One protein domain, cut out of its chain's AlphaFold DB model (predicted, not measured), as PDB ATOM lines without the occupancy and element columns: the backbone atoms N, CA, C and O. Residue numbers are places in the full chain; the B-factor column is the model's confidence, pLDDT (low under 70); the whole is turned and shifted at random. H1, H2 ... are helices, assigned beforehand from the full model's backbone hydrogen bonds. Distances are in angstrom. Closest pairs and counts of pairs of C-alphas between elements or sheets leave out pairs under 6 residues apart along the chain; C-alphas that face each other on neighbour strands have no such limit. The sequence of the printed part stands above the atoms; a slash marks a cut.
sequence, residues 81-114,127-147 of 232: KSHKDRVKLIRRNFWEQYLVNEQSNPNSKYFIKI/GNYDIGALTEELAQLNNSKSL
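Overview. This is residues 81 to 114 and 127 to 147 of the 232 residues of an uncharacterized protein of Flammeovirga aprica JL-4 (UniProt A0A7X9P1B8). One long helix, H1, has a shorter helix, H2, packed at a slant on its residues 87 to 94; beyond H1 the unnamed residues 106 to 114 fold back. Residues 99 to 105, of which 99 to 104 belong to H1, stick out. The printed part has 55 residues with two named helices, H1 then H2, and no named strand: all helix. It is elongated, 35 by 20 by 19 A, and only just compact, close to loose, with a radius of gyration of the C-alphas of 11.8 A.

Arrangement. Look first at H1, residues 81 to 104, which touches H2, residues 131 to 141, with residues 87 to 94 alone. Their closest C-alphas, Arg 91 and Ile 131, are 5.6 A apart. They run the same way at a steep tilt of 38 degrees. In H1 and H2 every O i to N i+4 pair is within hydrogen-bond range.

Along the chain. Find C-alpha 81 at (198.181, 166.064, 208.953); H1 runs 35.1 A to C-alpha 104. H2 runs 15.1 A to C-alpha 141 at (185.416, 173.426, 183.080).

Size, cuts and confidence. The C-alphas of Lys 81 and Asn 105 are farthest apart, 35.5 A. Residues 115 to 126 are not printed; C-alphas 114 and 127 are 18.1 A apart across this cut, which lies in the link from H1 to H2. No printed residue has pLDDT under 70.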
ATOM      1  N   LYS A  81     198.572 166.131 210.376       78.38
ATOM      2  CA  LYS A  81     198.181 166.064 208.953       78.38
ATOM      3  C   LYS A  81     196.676 165.890 208.753       78.38
ATOM      4  O   LYS A  81     196.193 166.089 207.638       78.38
ATOM      5  N   SER A  82     195.945 165.612 209.834       82.00
ATOM      6  CA  SER A  82     194.524 165.261 209.832       82.00
ATOM      7  C   SER A  82     193.658 166.218 209.014       82.00
ATOM      8  O   SER A  82     192.765 165.787 208.298       82.00
ATOM      9  N   HIS A  83     193.912 167.530 209.064       87.31
ATOM     10  CA  HIS A  83     193.130 168.483 208.283       87.31
ATOM     11  C   HIS A  83     193.295 168.269 206.774       87.31
ATOM     12  O   HIS A  83     192.309 168.086 206.066       87.31
ATOM     13  N   LYS A  84     194.538 168.232 206.287       89.50
ATOM     14  CA  LYS A  84     194.834 168.033 204.864       89.50
ATOM     15  C   LYS A  84     194.276 166.706 204.355       89.50
ATOM     16  O   LYS A  84     193.744 166.653 203.249       89.50
ATOM     17  N   ASP A  85     194.394 165.645 205.146       91.69
ATOM     18  CA  ASP A  85     193.920 164.325 204.733       91.69
ATOM     19  C   ASP A  85     192.383 164.224 204.779       91.69
ATOM     20  O   ASP A  85     191.801 163.649 203.862       91.69
ATOM     21  N   ARG A  86     191.703 164.912 205.713       91.31
ATOM     22  CA  ARG A  86     190.236 165.086 205.671       91.31
ATOM     23  C   ARG A  86     189.772 165.819 204.414       91.31
ATOM     24  O   ARG A  86     188.818 165.382 203.780       91.31
ATOM     25  N   VAL A  87     190.455 166.898 204.022       92.31
ATOM     26  CA  VAL A  87     190.129 167.639 202.789       92.31
ATOM     27  C   VAL A  87     190.281 166.750 201.554       92.31
ATOM     28  O   VAL A  87     189.405 166.728 200.688       92.31
ATOM     29  N   LYS A  88     191.360 165.962 201.476       92.88
ATOM     30  CA  LYS A  88     191.529 164.982 200.392       92.88
ATOM     31  C   LYS A  88     190.410 163.946 200.381       92.88
ATOM     32  O   LYS A  88     189.918 163.644 199.300       92.88
ATOM     33  N   LEU A  89     190.018 163.427 201.546       93.69
ATOM     34  CA  LEU A  89     188.940 162.448 201.659       93.69
ATOM     35  C   LEU A  89     187.611 163.020 201.150       93.69
ATOM     36  O   LEU A  89     186.975 162.411 200.297       93.69
ATOM     37  N   ILE A  90     187.235 164.227 201.589       94.31
ATOM     38  CA  ILE A  90     186.021 164.917 201.120       94.31
ATOM     39  C   ILE A  90     186.041 165.067 199.593       94.31
ATOM     40  O   ILE A  90     185.073 164.717 198.917       94.31
ATOM     41  N   ARG A  91     187.156 165.558 199.038       95.19
ATOM     42  CA  ARG A  91     187.311 165.756 197.590       95.19
ATOM     43  C   ARG A  91     187.250 164.442 196.819       95.19
ATOM     44  O   ARG A  91     186.593 164.394 195.786       95.19
ATOM     45  N   ARG A  92     187.918 163.393 197.311       95.62
ATOM     46  CA  ARG A  92     187.927 162.058 196.701       95.62
ATOM     47  C   ARG A  92     186.519 161.471 196.664       95.62
ATOM     48  O   ARG A  92     186.063 161.100 195.589       95.62
ATOM     49  N   ASN A  93     185.815 161.486 197.794       94.44
ATOM     50  CA  ASN A  93     184.463 160.938 197.898       94.44
ATOM     51  C   ASN A  93     183.489 161.662 196.962       94.44
ATOM     52  O   ASN A  93     182.697 161.019 196.275       94.44
ATOM     53  N   PHE A  94     183.569 162.996 196.887       96.19
ATOM     54  CA  PHE A  94     182.774 163.749 195.919       96.19
ATOM     55  C   PHE A  94     183.152 163.395 194.477       96.19
ATOM     56  O   PHE A  94     182.270 163.143 193.665       96.19
ATOM     57  N   TRP A  95     184.446 163.369 194.154       96.25
ATOM     58  CA  TRP A  95     184.937 163.119 192.800       96.25
ATOM     59  C   TRP A  95     184.527 161.745 192.265       96.25
ATOM     60  O   TRP A  95     184.061 161.640 191.134       96.25
ATOM     61  N   GLU A  96     184.655 160.702 193.083       95.00
ATOM     62  CA  GLU A  96     184.246 159.342 192.725       95.00
ATOM     63  C   GLU A  96     182.742 159.281 192.415       95.00
ATOM     64  O   GLU A  96     182.347 158.761 191.369       95.00
ATOM     65  N   GLN A  97     181.902 159.888 193.262       93.56
ATOM     66  CA  GLN A  97     180.454 159.952 193.028       93.56
ATOM     67  C   GLN A  97     180.097 160.801 191.806       93.56
ATOM     68  O   GLN A  97     179.245 160.408 191.010       93.56
ATOM     69  N   TYR A  98     180.762 161.943 191.640       95.31
ATOM     70  CA  TYR A  98     180.594 162.833 190.499       95.31
ATOM     71  C   TYR A  98     180.903 162.107 189.185       95.31
ATOM     72  O   TYR A  98     180.088 162.138 188.271       95.31
ATOM     73  N   LEU A  99     182.025 161.383 189.093       94.81
ATOM     74  CA  LEU A  99     182.399 160.647 187.880       94.81
ATOM     75  C   LEU A  99     181.391 159.551 187.519       94.81
ATOM     76  O   LEU A  99     181.010 159.428 186.355       94.81
ATOM     77  N   VAL A 100     180.954 158.762 188.501       95.00
ATOM     78  CA  VAL A 100     179.947 157.711 188.284       95.00
ATOM     79  C   VAL A 100     178.618 158.324 187.837       95.00
ATOM     80  O   VAL A 100     177.961 157.817 186.922       95.00
ATOM     81  N   ASN A 101     178.220 159.433 188.460       94.62
ATOM     82  CA  ASN A 101     176.965 160.083 188.138       94.62
ATOM     83  C   ASN A 101     177.009 160.790 186.779       94.62
ATOM     84  O   ASN A 101     176.060 160.656 186.024       94.62
ATOM     85  N   GLU A 102     178.101 161.450 186.395       92.88
ATOM     86  CA  GLU A 102     178.209 162.072 185.068       92.88
ATOM     87  C   GLU A 102     178.246 161.051 183.924       92.88
ATOM     88  O   GLU A 102     177.783 161.350 182.826       92.88
ATOM     89  N   GLN A 103     178.741 159.828 184.157       94.31
ATOM     90  CA  GLN A 103     178.679 158.757 183.153       94.31
ATOM     91  C   GLN A 103     177.247 158.273 182.895       94.31
ATOM     92  O   GLN A 103     176.905 157.923 181.765       94.31
ATOM     93  N   SER A 104     176.420 158.222 183.940       95.38
ATOM     94  CA  SER A 104     175.053 157.689 183.870       95.38
ATOM     95  C   SER A 104     173.999 158.772 183.621       95.38
ATOM     96  O   SER A 104     173.025 158.527 182.913       95.38
ATOM     97  N   ASN A 105     174.216 159.972 184.158       94.19
ATOM     98  CA  ASN A 105     173.338 161.138 184.117       94.19
ATOM     99  C   ASN A 105     174.160 162.429 183.885       94.19
ATOM    100  O   ASN A 105     174.379 163.200 184.827       94.19
ATOM    101  N   PRO A 106     174.609 162.693 182.644       91.00
ATOM    102  CA  PRO A 106     175.400 163.881 182.327       91.00
ATOM    103  C   PRO A 106     174.687 165.192 182.683       91.00
ATOM    104  O   PRO A 106     173.477 165.322 182.481       91.00
ATOM    105  N   ASN A 107     175.454 166.198 183.109       88.00
ATOM    106  CA  ASN A 107     174.974 167.531 183.495       88.00
ATOM    107  C   ASN A 107     174.013 167.518 184.694       88.00
ATOM    108  O   ASN A 107     173.057 168.302 184.761       88.00
ATOM    109  N   SER A 108     174.251 166.617 185.644       92.81
ATOM    110  CA  SER A 108     173.450 166.554 186.860       92.81
ATOM    111  C   SER A 108     173.625 167.806 187.722       92.81
ATOM    112  O   SER A 108     174.658 168.476 187.711       92.81
ATOM    113  N   LYS A 109     172.596 168.124 188.513       94.69
ATOM    114  CA  LYS A 109     172.678 169.168 189.540       94.69
ATOM    115  C   LYS A 109     173.067 168.538 190.869       94.69
ATOM    116  O   LYS A 109     172.404 167.609 191.323       94.69
ATOM    117  N   TYR A 110     174.088 169.093 191.508       95.00
ATOM    118  CA  TYR A 110     174.591 168.616 192.790       95.00
ATOM    119  C   TYR A 110     174.203 169.590 193.902       95.00
ATOM    120  O   TYR A 110     174.348 170.803 193.759       95.00
ATOM    121  N   PHE A 111     173.717 169.049 195.018       95.81
ATOM    122  CA  PHE A 111     173.488 169.796 196.250       95.81
ATOM    123  C   PHE A 111     174.410 169.242 197.333       95.81
ATOM    124  O   PHE A 111     174.289 168.079 197.717       95.81
ATOM    125  N   ILE A 112     175.339 170.068 197.811       95.38
ATOM    126  CA  ILE A 112     176.374 169.662 198.765       95.38
ATOM    127  C   ILE A 112     176.127 170.391 200.080       95.38
ATOM    128  O   ILE A 112     176.173 171.618 200.143       95.38
ATOM    129  N   LYS A 113     175.888 169.628 201.149       95.44
ATOM    130  CA  LYS A 113     175.791 170.155 202.512       95.44
ATOM    131  C   LYS A 113     177.102 169.888 203.241       95.44
ATOM    132  O   LYS A 113     177.413 168.739 203.540       95.44
ATOM    133  N   ILE A 114     177.841 170.945 203.565       94.06
ATOM    134  CA  ILE A 114     179.101 170.848 204.306       94.06
ATOM    135  C   ILE A 114     179.300 172.056 205.227       94.06
ATOM    136  O   ILE A 114     178.648 173.086 205.061       94.06
ATOM    137  N   GLY A 127     195.399 176.084 204.276       77.19
ATOM    138  CA  GLY A 127     196.410 175.856 203.234       77.19
ATOM    139  C   GLY A 127     196.030 174.835 202.148       77.19
ATOM    140  O   GLY A 127     196.884 174.510 201.328       77.19
ATOM    141  N   ASN A 128     194.789 174.330 202.109       81.81
ATOM    142  CA  ASN A 128     194.348 173.327 201.131       81.81
ATOM    143  C   ASN A 128     193.117 173.797 200.344       81.81
ATOM    144  O   ASN A 128     192.142 174.245 200.943       81.81
ATOM    145  N   TYR A 129     193.139 173.644 199.016       88.69
ATOM    146  CA  TYR A 129     191.945 173.832 198.189       88.69
ATOM    147  C   TYR A 129     190.931 172.737 198.497       88.69
ATOM    148  O   TYR A 129     191.213 171.551 198.316       88.69
ATOM    149  N   ASP A 130     189.761 173.146 198.963       92.94
ATOM    150  CA  ASP A 130     188.733 172.239 199.461       92.94
ATOM    151  C   ASP A 130     187.666 171.920 198.404       92.94
ATOM    152  O   ASP A 130     187.871 172.144 197.207       92.94
ATOM    153  N   ILE A 131     186.539 171.353 198.833       94.62
ATOM    154  CA  ILE A 131     185.423 170.973 197.975       94.62
ATOM    155  C   ILE A 131     184.754 172.172 197.300       94.62
ATOM    156  O   ILE A 131     184.402 172.065 196.128       94.62
ATOM    157  N   GLY A 132     184.637 173.324 197.974       94.88
ATOM    158  CA  GLY A 132     184.110 174.545 197.355       94.88
ATOM    159  C   GLY A 132     184.911 174.926 196.106       94.88
ATOM    160  O   GLY A 132     184.350 175.030 195.018       94.88
ATOM    161  N   ALA A 133     186.240 174.989 196.231       94.81
ATOM    162  CA  ALA A 133     187.146 175.230 195.108       94.81
ATOM    163  C   ALA A 133     187.038 174.157 194.008       94.81
ATOM    164  O   ALA A 133     186.934 174.502 192.836       94.81
ATOM    165  N   LEU A 134     186.983 172.864 194.366       95.50
ATOM    166  CA  LEU A 134     186.804 171.783 193.381       95.50
ATOM    167  C   LEU A 134     185.519 171.957 192.560       95.50
ATOM    168  O   LEU A 134     185.526 171.793 191.345       95.50
ATOM    169  N   THR A 135     184.405 172.266 193.221       95.62
ATOM    170  CA  THR A 135     183.107 172.393 192.545       95.62
ATOM    171  C   THR A 135     183.025 173.649 191.681       95.62
ATOM    172  O   THR A 135     182.397 173.614 190.626       95.62
ATOM    173  N   GLU A 136     183.698 174.730 192.079       95.88
ATOM    174  CA  GLU A 136     183.866 175.932 191.259       95.88
ATOM    175  C   GLU A 136     184.697 175.639 190.001       95.88
ATOM    176  O   GLU A 136     184.276 175.975 188.895       95.88
ATOM    177  N   GLU A 137     185.836 174.953 190.139       95.19
ATOM    178  CA  GLU A 137     186.681 174.542 189.009       95.19
ATOM    179  C   GLU A 137     185.915 173.641 188.031       95.19
ATOM    180  O   GLU A 137     185.945 173.864 186.820       95.19
ATOM    181  N   LEU A 138     185.174 172.654 188.543       95.31
ATOM    182  CA  LEU A 138     184.345 171.782 187.712       95.31
ATOM    183  C   LEU A 138     183.230 172.546 187.013       95.31
ATOM    184  O   LEU A 138     182.968 172.310 185.833       95.31
ATOM    185  N   ALA A 139     182.597 173.488 187.712       94.94
ATOM    186  CA  ALA A 139     181.580 174.321 187.103       94.94
ATOM    187  C   ALA A 139     182.152 175.113 185.920       94.94
ATOM    188  O   ALA A 139     181.557 175.100 184.842       94.94
ATOM    189  N   GLN A 140     183.332 175.719 186.091       94.44
ATOM    190  CA  GLN A 140     184.032 176.457 185.038       94.44
ATOM    191  C   GLN A 140     184.422 175.557 183.856       94.44
ATOM    192  O   GLN A 140     184.138 175.908 182.711       94.44
ATOM    193  N   LEU A 141     185.013 174.385 184.119       94.56
ATOM    194  CA  LEU A 141     185.416 173.426 183.080       94.56
ATOM    195  C   LEU A 141     184.231 172.937 182.239       94.56
ATOM    196  O   LEU A 141     184.367 172.748 181.031       94.56
ATOM    197  N   ASN A 142     183.063 172.781 182.861       93.25
ATOM    198  CA  ASN A 142     181.852 172.301 182.199       93.25
ATOM    199  C   ASN A 142     180.956 173.424 181.654       93.25
ATOM    200  O   ASN A 142     179.835 173.152 181.228       93.25
ATOM    201  N   ASN A 143     181.401 174.686 181.693       94.56
ATOM    202  CA  ASN A 143     180.583 175.849 181.331       94.56
ATOM    203  C   ASN A 143     179.217 175.877 182.060       94.56
ATOM    204  O   ASN A 143     178.170 176.187 181.487       94.56
ATOM    205  N   SER A 144     179.236 175.517 183.341       94.50
ATOM    206  CA  SER A 144     178.092 175.518 184.251       94.50
ATOM    207  C   SER A 144     178.337 176.496 185.411       94.50
ATOM    208  O   SER A 144     179.187 177.380 185.317       94.50
ATOM    209  N   LYS A 145     177.545 176.415 186.487       94.88
ATOM    210  CA  LYS A 145     177.615 177.354 187.616       94.88
ATOM    211  C   LYS A 145     177.694 176.605 188.939       94.88
ATOM    212  O   LYS A 145     176.918 175.675 189.149       94.88
ATOM    213  N   SER A 146     178.562 177.073 189.833       95.56
ATOM    214  CA  SER A 146     178.549 176.717 191.251       95.56
ATOM    215  C   SER A 146     177.975 177.884 192.057       95.56
ATOM    216  O   SER A 146     178.195 179.045 191.711       95.56
ATOM    217  N   LEU A 147     177.187 177.577 193.090       96.00
ATOM    218  CA  LEU A 147     176.628 178.560 194.018       96.00
ATOM    219  C   LEU A 147     177.069 178.185 195.432       96.00
ATOM    220  O   LEU A 147     176.597 177.198 195.994       96.00
TER     221      LEU A 147